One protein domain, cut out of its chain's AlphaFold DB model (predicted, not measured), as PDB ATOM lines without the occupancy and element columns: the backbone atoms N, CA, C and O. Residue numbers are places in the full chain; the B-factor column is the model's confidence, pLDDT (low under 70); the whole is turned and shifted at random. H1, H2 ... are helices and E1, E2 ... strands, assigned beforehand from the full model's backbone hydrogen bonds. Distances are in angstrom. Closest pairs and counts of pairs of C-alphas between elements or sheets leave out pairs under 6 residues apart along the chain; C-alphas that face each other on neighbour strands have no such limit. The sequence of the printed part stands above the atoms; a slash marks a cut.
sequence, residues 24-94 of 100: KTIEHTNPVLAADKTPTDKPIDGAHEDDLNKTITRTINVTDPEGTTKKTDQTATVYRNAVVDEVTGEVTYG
ATOM      1  N   LYS A  24     -28.014  -2.886   0.209       97.81
ATOM      2  CA  LYS A  24     -28.756  -1.682  -0.156       97.81
ATOM      3  C   LYS A  24     -30.164  -2.042  -0.606       97.81
ATOM      4  O   LYS A  24     -30.333  -2.840  -1.522       97.81
ATOM      5  N   THR A  25     -31.162  -1.420   0.010       98.44
ATOM      6  CA  THR A  25     -32.549  -1.511  -0.454       98.44
ATOM      7  C   THR A  25     -32.736  -0.666  -1.709       98.44
ATOM      8  O   THR A  25     -32.342   0.502  -1.743       98.44
ATOM      9  N   ILE A  26     -33.350  -1.265  -2.723       98.44
ATOM     10  CA  ILE A  26     -33.795  -0.627  -3.956       98.44
ATOM     11  C   ILE A  26     -35.322  -0.618  -3.942       98.44
ATOM     12  O   ILE A  26     -35.971  -1.667  -3.917       98.44
ATOM     13  N   GLU A  27     -35.880   0.585  -3.924       98.50
ATOM     14  CA  GLU A  27     -37.319   0.812  -3.998       98.50
ATOM     15  C   GLU A  27     -37.787   0.707  -5.452       98.50
ATOM     16  O   GLU A  27     -37.125   1.219  -6.354       98.50
ATOM     17  N   HIS A  28     -38.958   0.116  -5.683       97.94
ATOM     18  CA  HIS A  28     -39.564   0.016  -7.017       97.94
ATOM     19  C   HIS A  28     -39.789   1.374  -7.705       97.94
ATOM     20  O   HIS A  28     -39.917   1.436  -8.923       97.94
ATOM     21  N   THR A  29     -39.846   2.467  -6.938       98.06
ATOM     22  CA  THR A  29     -39.981   3.840  -7.451       98.06
ATOM     23  C   THR A  29     -38.664   4.451  -7.922       98.06
ATOM     24  O   THR A  29     -38.673   5.511  -8.545       98.06
ATOM     25  N   ASN A  30     -37.533   3.815  -7.612       98.12
ATOM     26  CA  ASN A  30     -36.209   4.226  -8.058       98.12
ATOM     27  C   ASN A  30     -35.335   2.987  -8.342       98.12
ATOM     28  O   ASN A  30     -34.396   2.714  -7.583       98.12
ATOM     29  N   PRO A  31     -35.659   2.215  -9.397       98.12
ATOM     30  CA  PRO A  31     -34.856   1.069  -9.794       98.12
ATOM     31  C   PRO A  31     -33.464   1.481 -10.273       98.12
ATOM     32  O   PRO A  31     -33.196   2.626 -10.640       98.12
ATOM     33  N   VAL A  32     -32.573   0.499 -10.298       97.62
ATOM     34  CA  VAL A  32     -31.203   0.644 -10.787       97.62
ATOM     35  C   VAL A  32     -31.205   0.698 -12.317       97.62
ATOM     36  O   VAL A  32     -31.914  -0.076 -12.966       97.62
ATOM     37  N   LEU A  33     -30.392   1.570 -12.922       97.06
ATOM     38  CA  LEU A  33     -30.255   1.604 -14.379       97.06
ATOM     39  C   LEU A  33     -29.458   0.388 -14.866       97.06
ATOM     40  O   LEU A  33     -28.527  -0.059 -14.208       97.06
ATOM     41  N   ALA A  34     -29.762  -0.118 -16.062       93.00
ATOM     42  CA  ALA A  34     -29.105  -1.314 -16.609       93.00
ATOM     43  C   ALA A  34     -27.570  -1.195 -16.756       93.00
ATOM     44  O   ALA A  34     -26.871  -2.201 -16.832       93.00
ATOM     45  N   ALA A  35     -27.038   0.030 -16.825       94.94
ATOM     46  CA  ALA A  35     -25.600   0.284 -16.924       94.94
ATOM     47  C   ALA A  35     -24.891   0.359 -15.560       94.94
ATOM     48  O   ALA A  35     -23.657   0.333 -15.519       94.94
ATOM     49  N   ASP A  36     -25.644   0.479 -14.466       96.25
ATOM     50  CA  ASP A  36     -25.082   0.639 -13.134       96.25
ATOM     51  C   ASP A  36     -24.467  -0.672 -12.637       96.25
ATOM     52  O   ASP A  36     -24.886  -1.784 -12.973       96.25
ATOM     53  N   LYS A  37     -23.447  -0.527 -11.798       97.25
ATOM     54  CA  LYS A  37     -22.725  -1.630 -11.170       97.25
ATOM     55  C   LYS A  37     -22.578  -1.366  -9.686       97.25
ATOM     56  O   LYS A  37     -22.719  -0.238  -9.211       97.25
ATOM     57  N   THR A  38     -22.251  -2.417  -8.955       97.31
ATOM     58  CA  THR A  38     -21.830  -2.274  -7.564       97.31
ATOM     59  C   THR A  38     -20.494  -1.515  -7.459       97.31
ATOM     60  O   THR A  38     -19.740  -1.461  -8.435       97.31
ATOM     61  N   PRO A  39     -20.125  -0.993  -6.273       97.12
ATOM     62  CA  PRO A  39     -18.808  -0.391  -6.032       97.12
ATOM     63  C   PRO A  39     -17.609  -1.308  -6.328       97.12
ATOM     64  O   PRO A  39     -16.483  -0.832  -6.434       97.12
ATOM     65  N   THR A  40     -17.837  -2.620  -6.440       96.88
ATOM     66  CA  THR A  40     -16.823  -3.629  -6.787       96.88
ATOM     67  C   THR A  40     -16.877  -4.050  -8.264       96.88
ATOM     68  O   THR A  40     -16.348  -5.099  -8.637       96.88
ATOM     69  N   ASP A  41     -17.525  -3.243  -9.113       97.81
ATOM     70  CA  ASP A  41     -17.705  -3.461 -10.554       97.81
ATOM     71  C   ASP A  41     -18.476  -4.744 -10.927       97.81
ATOM     72  O   ASP A  41     -18.414  -5.216 -12.070       97.81
ATOM     73  N   LYS A  42     -19.256  -5.308  -9.995       97.69
ATOM     74  CA  LYS A  42     -20.177  -6.416 -10.299       97.69
ATOM     75  C   LYS A  42     -21.461  -5.908 -10.959       97.69
ATOM     76  O   LYS A  42     -21.984  -4.883 -10.513       97.69
ATOM     77  N   PRO A  43     -21.973  -6.608 -11.989       97.06
ATOM     78  CA  PRO A  43     -23.284  -6.305 -12.550       97.06
ATOM     79  C   PRO A  43     -24.379  -6.549 -11.506       97.06
ATOM     80  O   PRO A  43     -24.213  -7.379 -10.613       97.06
ATOM     81  N   ILE A  44     -25.489  -5.833 -11.642       97.69
ATOM     82  CA  ILE A  44     -26.705  -6.030 -10.850       97.69
ATOM     83  C   ILE A  44     -27.738  -6.605 -11.815       97.69
ATOM     84  O   ILE A  44     -28.048  -5.951 -12.799       97.69
ATOM     85  N   ASP A  45     -28.223  -7.819 -11.560       94.00
ATOM     86  CA  ASP A  45     -29.214  -8.510 -12.400       94.00
ATOM     87  C   ASP A  45     -30.476  -8.753 -11.562       94.00
ATOM     88  O   ASP A  45     -30.474  -9.597 -10.662       94.00
ATOM     89  N   GLY A  46     -31.520  -7.945 -11.782       94.44
ATOM     90  CA  GLY A  46     -32.797  -8.076 -11.078       94.44
ATOM     91  C   GLY A  46     -33.331  -6.838 -10.343       94.44
ATOM     92  O   GLY A  46     -34.406  -6.890  -9.762       94.44
ATOM     93  N   ALA A  47     -32.611  -5.717 -10.288       97.81
ATOM     94  CA  ALA A  47     -33.078  -4.513  -9.579       97.81
ATOM     95  C   ALA A  47     -33.544  -3.397 -10.531       97.81
ATOM     96  O   ALA A  47     -33.543  -2.223 -10.148       97.81
ATOM     97  N   HIS A  48     -33.897  -3.751 -11.768       97.75
ATOM     98  CA  HIS A  48     -34.306  -2.811 -12.807       97.75
ATOM     99  C   HIS A  48     -35.828  -2.632 -12.846       97.75
ATOM    100  O   HIS A  48     -36.574  -3.363 -12.197       97.75
ATOM    101  N   GLU A  49     -36.296  -1.656 -13.627       97.75
ATOM    102  CA  GLU A  49     -37.721  -1.304 -13.742       97.75
ATOM    103  C   GLU A  49     -38.615  -2.533 -13.981       97.75
ATOM    104  O   GLU A  49     -39.523  -2.788 -13.195       97.75
ATOM    105  N   ASP A  50     -38.307  -3.357 -14.986       96.88
ATOM    106  CA  ASP A  50     -39.131  -4.523 -15.350       96.88
ATOM    107  C   ASP A  50     -39.031  -5.693 -14.346       96.88
ATOM    108  O   ASP A  50     -39.885  -6.591 -14.316       96.88
ATOM    109  N   ASP A  51     -38.000  -5.695 -13.496       97.88
ATOM    110  CA  ASP A  51     -37.844  -6.684 -12.427       97.88
ATOM    111  C   ASP A  51     -38.686  -6.343 -11.194       97.88
ATOM    112  O   ASP A  51     -39.117  -7.246 -10.455       97.88
ATOM    113  N   LEU A  52     -38.883  -5.040 -10.964       98.44
ATOM    114  CA  LEU A  52     -39.531  -4.476  -9.784       98.44
ATOM    115  C   LEU A  52     -40.974  -4.043 -10.040       98.44
ATOM    116  O   LEU A  52     -41.752  -4.051  -9.093       98.44
ATOM    117  N   ASN A  53     -41.358  -3.738 -11.283       98.00
ATOM    118  CA  ASN A  53     -42.692  -3.275 -11.666       98.00
ATOM    119  C   ASN A  53     -43.271  -4.137 -12.794       98.00
ATOM    120  O   ASN A  53     -42.604  -4.446 -13.779       98.00
ATOM    121  N   LYS A  54     -44.544  -4.532 -12.672       97.06
ATOM    122  CA  LYS A  54     -45.260  -5.294 -13.707       97.06
ATOM    123  C   LYS A  54     -46.674  -4.781 -13.898       97.06
ATOM    124  O   LYS A  54     -47.386  -4.510 -12.935       97.06
ATOM    125  N   THR A  55     -47.108  -4.736 -15.154       96.38
ATOM    126  CA  THR A  55     -48.505  -4.469 -15.516       96.38
ATOM    127  C   THR A  55     -49.172  -5.761 -15.967       96.38
ATOM    128  O   THR A  55     -48.686  -6.446 -16.865       96.38
ATOM    129  N   ILE A  56     -50.289  -6.096 -15.331       95.38
ATOM    130  CA  ILE A  56     -51.105  -7.272 -15.619       95.38
ATOM    131  C   ILE A  56     -52.381  -6.798 -16.308       95.38
ATOM    132  O   ILE A  56     -53.095  -5.954 -15.772       95.38
ATOM    133  N   THR A  57     -52.692  -7.374 -17.468       96.06
ATOM    134  CA  THR A  57     -53.893  -7.039 -18.245       96.06
ATOM    135  C   THR A  57     -54.856  -8.219 -18.270       96.06
ATOM    136  O   THR A  57     -54.495  -9.321 -18.686       96.06
ATOM    137  N   ARG A  58     -56.106  -7.986 -17.866       96.44
ATOM    138  CA  ARG A  58     -57.231  -8.908 -18.028       96.44
ATOM    139  C   ARG A  58     -58.146  -8.414 -19.145       96.44
ATOM    140  O   ARG A  58     -58.767  -7.366 -19.010       96.44
ATOM    141  N   THR A  59     -58.301  -9.217 -20.192       97.50
ATOM    142  CA  THR A  59     -59.261  -8.964 -21.274       97.50
ATOM    143  C   THR A  59     -60.564  -9.714 -21.021       97.50
ATOM    144  O   THR A  59     -60.587 -10.943 -20.954       97.50
ATOM    145  N   ILE A  60     -61.668  -8.980 -20.920       97.25
ATOM    146  CA  ILE A  60     -63.026  -9.517 -20.819       97.25
ATOM    147  C   ILE A  60     -63.635  -9.537 -22.219       97.25
ATOM    148  O   ILE A  60     -63.729  -8.499 -22.871       97.25
ATOM    149  N   ASN A  61     -64.067 -10.715 -22.669       97.38
ATOM    150  CA  ASN A  61     -64.788 -10.894 -23.928       97.38
ATOM    151  C   ASN A  61     -66.259 -11.196 -23.621       97.38
ATOM    152  O   ASN A  61     -66.547 -12.109 -22.848       97.38
ATOM    153  N   VAL A  62     -67.175 -10.450 -24.233       96.94
ATOM    154  CA  VAL A  62     -68.622 -10.685 -24.152       96.94
ATOM    155  C   VAL A  62     -69.131 -10.954 -25.558       96.94
ATOM    156  O   VAL A  62     -69.071 -10.061 -26.400       96.94
ATOM    157  N   THR A  63     -69.605 -12.171 -25.804       97.25
ATOM    158  CA  THR A  63     -70.169 -12.589 -27.092       97.25
ATOM    159  C   THR A  63     -71.690 -12.644 -26.985       97.25
ATOM    160  O   THR A  63     -72.207 -13.260 -26.051       97.25
ATOM    161  N   ASP A  64     -72.398 -11.976 -27.893       95.75
ATOM    162  CA  ASP A  64     -73.862 -12.046 -27.978       95.75
ATOM    163  C   ASP A  64     -74.336 -13.346 -28.672       95.75
ATOM    164  O   ASP A  64     -73.520 -14.073 -29.252       95.75
ATOM    165  N   PRO A  65     -75.634 -13.700 -28.588       96.50
ATOM    166  CA  PRO A  65     -76.179 -14.880 -29.267       96.50
ATOM    167  C   PRO A  65     -76.003 -14.873 -30.794       96.50
ATOM    168  O   PRO A  65     -75.965 -15.937 -31.411       96.50
ATOM    169  N   GLU A  66     -75.883 -13.694 -31.401       96.06
ATOM    170  CA  GLU A  66     -75.648 -13.478 -32.830       96.06
ATOM    171  C   GLU A  66     -74.169 -13.674 -33.230       96.06
ATOM    172  O   GLU A  66     -73.847 -13.715 -34.421       96.06
ATOM    173  N   GLY A  67     -73.272 -13.854 -32.254       93.75
ATOM    174  CA  GLY A  67     -71.854 -14.171 -32.429       93.75
ATOM    175  C   GLY A  67     -70.905 -12.967 -32.389       93.75
ATOM    176  O   GLY A  67     -69.688 -13.139 -32.507       93.75
ATOM    177  N   THR A  68     -71.406 -11.748 -32.194       96.88
ATOM    178  CA  THR A  68     -70.577 -10.540 -32.082       96.88
ATOM    179  C   THR A  68     -69.886 -10.502 -30.727       96.88
ATOM    180  O   THR A  68     -70.523 -10.637 -29.688       96.88
ATOM    181  N   THR A  69     -68.569 -10.273 -30.712       97.50
ATOM    182  CA  THR A  69     -67.781 -10.199 -29.471       97.50
ATOM    183  C   THR A  69     -67.311  -8.779 -29.181       97.50
ATOM    184  O   THR A  69     -66.613  -8.169 -29.990       97.50
ATOM    185  N   LYS A  70     -67.618  -8.276 -27.983       97.31
ATOM    186  CA  LYS A  70     -67.079  -7.030 -27.429       97.31
ATOM    187  C   LYS A  70     -65.944  -7.326 -26.451       97.31
ATOM    188  O   LYS A  70     -66.074  -8.209 -25.605       97.31
ATOM    189  N   LYS A  71     -64.855  -6.557 -26.540       97.56
ATOM    190  CA  LYS A  71     -63.705  -6.645 -25.629       97.56
ATOM    191  C   LYS A  71     -63.669  -5.477 -24.651       97.56
ATOM    192  O   LYS A  71     -64.046  -4.357 -24.994       97.56
ATOM    193  N   THR A  72     -63.218  -5.726 -23.431       97.56
ATOM    194  CA  THR A  72     -62.919  -4.694 -22.432       97.56
ATOM    195  C   THR A  72     -61.701  -5.123 -21.637       97.56
ATOM    196  O   THR A  72     -61.713  -6.193 -21.034       97.56
ATOM    197  N   ASP A  73     -60.665  -4.293 -21.634       97.56
ATOM    198  CA  ASP A  73     -59.437  -4.563 -20.894       97.56
ATOM    199  C   ASP A  73     -59.474  -3.900 -19.517       97.56
ATOM    200  O   ASP A  73     -60.019  -2.812 -19.333       97.56
ATOM    201  N   GLN A  74     -58.887  -4.583 -18.543       96.94
ATOM    202  CA  GLN A  74     -58.656  -4.099 -17.190       96.94
ATOM    203  C   GLN A  74     -57.184  -4.303 -16.864       96.94
ATOM    204  O   GLN A  74     -56.657  -5.393 -17.081       96.94
ATOM    205  N   THR A  75     -56.523  -3.277 -16.347       95.81
ATOM    206  CA  THR A  75     -55.095  -3.322 -16.019       95.81
ATOM    207  C   THR A  75     -54.880  -3.115 -14.532       95.81
ATOM    208  O   THR A  75     -55.516  -2.242 -13.950       95.81
ATOM    209  N   ALA A  76     -53.940  -3.857 -13.958       96.25
ATOM    210  CA  ALA A  76     -53.443  -3.653 -12.605       96.25
ATOM    211  C   ALA A  76     -51.912  -3.602 -12.630       96.25
ATOM    212  O   ALA A  76     -51.273  -4.405 -13.314       96.25
ATOM    213  N   THR A  77     -51.324  -2.677 -11.876       95.75
ATOM    214  CA  THR A  77     -49.870  -2.585 -11.704       95.75
ATOM    215  C   THR A  77     -49.494  -3.135 -10.337       95.75
ATOM    216  O   THR A  77     -50.067  -2.734  -9.323       95.75
ATOM    217  N   VAL A  78     -48.536  -4.055 -10.317       97.88
ATOM    218  CA  VAL A  78     -47.945  -4.623  -9.102       97.88
ATOM    219  C   VAL A  78     -46.455  -4.324  -9.075       97.88
ATOM    220  O   VAL A  78     -45.822  -4.189 -10.122       97.88
ATOM    221  N   TYR A  79     -45.900  -4.226  -7.875       98.25
ATOM    222  CA  TYR A  79     -44.509  -3.854  -7.656       98.25
ATOM    223  C   TYR A  79     -43.890  -4.638  -6.500       98.25
ATOM    224  O   TYR A  79     -44.610  -5.169  -5.659       98.25
ATOM    225  N   ARG A  80     -42.563  -4.695  -6.427       98.44
ATOM    226  CA  ARG A  80     -41.809  -5.219  -5.278       98.44
ATOM    227  C   ARG A  80     -40.509  -4.447  -5.106       98.44
ATOM    228  O   ARG A  80     -39.937  -3.973  -6.080       98.44
ATOM    229  N   ASN A  81     -40.005  -4.394  -3.883       98.50
ATOM    230  CA  ASN A  81     -38.670  -3.867  -3.615       98.50
ATOM    231  C   ASN A  81     -37.627  -4.990  -3.657       98.50
ATOM    232  O   ASN A  81     -37.956  -6.177  -3.536       98.50
ATOM    233  N   ALA A  82     -36.360  -4.609  -3.785       98.62
ATOM    234  CA  ALA A  82     -35.235  -5.532  -3.756       98.62
ATOM    235  C   ALA A  82     -34.147  -5.069  -2.782       98.62
ATOM    236  O   ALA A  82     -34.101  -3.914  -2.365       98.62
ATOM    237  N   VAL A  83     -33.252  -5.980  -2.427       98.69
ATOM    238  CA  VAL A  83     -32.021  -5.701  -1.691       98.69
ATOM    239  C   VAL A  83     -30.855  -6.223  -2.516       98.69
ATOM    240  O   VAL A  83     -30.838  -7.404  -2.861       98.69
ATOM    241  N   VAL A  84     -29.900  -5.343  -2.807       98.62
ATOM    242  CA  VAL A  84     -28.669  -5.639  -3.546       98.62
ATOM    243  C   VAL A  84     -27.510  -5.765  -2.562       98.62
ATOM    244  O   VAL A  84     -27.321  -4.897  -1.707       98.62
ATOM    245  N   ASP A  85     -26.726  -6.829  -2.685       98.44
ATOM    246  CA  ASP A  85     -25.417  -6.942  -2.043       98.44
ATOM    247  C   ASP A  85     -24.378  -6.129  -2.839       98.44
ATOM    248  O   ASP A  85     -24.099  -6.419  -4.002       98.44
ATOM    249  N   GLU A  86     -23.803  -5.087  -2.231       97.38
ATOM    250  CA  GLU A  86     -22.879  -4.163  -2.910       97.38
ATOM    251  C   GLU A  86     -21.488  -4.766  -3.196       97.38
ATOM    252  O   GLU A  86     -20.645  -4.124  -3.826       97.38
ATOM    253  N   VAL A  87     -21.214  -5.993  -2.749       97.62
ATOM    254  CA  VAL A  87     -19.960  -6.705  -3.036       97.62
ATOM    255  C   VAL A  87     -20.160  -7.742  -4.136       97.62
ATOM    256  O   VAL A  87     -19.282  -7.920  -4.978       97.62
ATOM    257  N   THR A  88     -21.289  -8.447  -4.145       97.62
ATOM    258  CA  THR A  88     -21.521  -9.542  -5.104       97.62
ATOM    259  C   THR A  88     -22.403  -9.144  -6.281       97.62
ATOM    260  O   THR A  88     -22.261  -9.730  -7.353       97.62
ATOM    261  N   GLY A  89     -23.275  -8.146  -6.111       97.75
ATOM    262  CA  GLY A  89     -24.338  -7.809  -7.063       97.75
ATOM    263  C   GLY A  89     -25.577  -8.698  -6.942       97.75
ATOM    264  O   GLY A  89     -26.517  -8.535  -7.716       97.75
ATOM    265  N   GLU A  90     -25.604  -9.629  -5.980       98.25
ATOM    266  CA  GLU A  90     -26.752 -10.510  -5.765       98.25
ATOM    267  C   GLU A  90     -27.989  -9.715  -5.334       98.25
ATOM    268  O   GLU A  90     -27.920  -8.842  -4.464       98.25
ATOM    269  N   VAL A  91     -29.132 -10.062  -5.930       98.50
ATOM    270  CA  VAL A  91     -30.423  -9.417  -5.685       98.50
ATOM    271  C   VAL A  91     -31.343 -10.374  -4.936       98.50
ATOM    272  O   VAL A  91     -31.610 -11.491  -5.378       98.50
ATOM    273  N   THR A  92     -31.876  -9.919  -3.805       98.38
ATOM    274  CA  THR A  92     -32.953 -10.604  -3.079       98.38
ATOM    275  C   THR A  92     -34.222  -9.771  -3.124       98.38
ATOM    276  O   THR A  92     -34.171  -8.555  -2.957       98.38
ATOM    277  N   TYR A  93     -35.360 -10.417  -3.347       98.56
ATOM    278  CA  TYR A  93     -36.635  -9.734  -3.539       98.56
ATOM    279  C   TYR A  93     -37.518  -9.786  -2.301       98.56
ATOM    280  O   TYR A  93     -37.564 -10.805  -1.611       98.56
ATOM    281  N   GLY A  94     -38.260  -8.703  -2.076       98.00
ATOM    282  CA  GLY A  94     -39.452  -8.731  -1.240       98.00
ATOM    283  C   GLY A  94     -40.659  -9.315  -1.978       98.00
ATOM    284  O   GLY A  94     -40.600  -9.637  -3.172       98.00
TER     285      GLY A  94
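Overview. This is residues 24 to 94 of the 100 residues of the protein "Mub_B2 domain-containing protein" of Lactobacillus helveticus (UniProt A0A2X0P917). A small head, the three-stranded sheet E1, E4, E5 with the loop 27 to 48, bears one long hairpin arm, E2 and E3, which makes most of the length. The 71 printed residues include five named strands and one helix, ordered E1 H1 E2 E3 E4 E5, mostly strand; both sheets are antiparallel. The whole is extended: radius of gyration of the C-alphas 19.2 A, spans 65 by 19 by 16 A.

Arrangement. E1, residues 24 to 26, is antiparallel to E4, residues 82 to 85; N 26 and O 82 are 2.8 A apart, within hydrogen-bond range. H1, residues 49 to 52, too short for an O i to N i+4 pair, only grazes this sheet with residues 51 to 52. E2, residues 53 to 63, and E3, residues 69 to 79, form a hairpin at 162 degrees, with N 58 and O 74 at 2.8 A. E3 runs on into E4 at 41 degrees. E4 and E5, residues 91 to 93, form a hairpin, with N 83 and O 92 at 2.8 A.

Along the chain. E1 begins at C-alpha 24 (-28.756, -1.682, -0.156). E2 measures 32.9 A, E3 32.5 A. E5 ends at C-alpha 93 (-36.635, -9.734, -3.539).

Size, cuts and confidence. The farthest C-alphas, Thr 40 and Glu 66, are 65.1 A apart. E1 to H1 is a long link. The printed part has no cut; no printed residue is under 70.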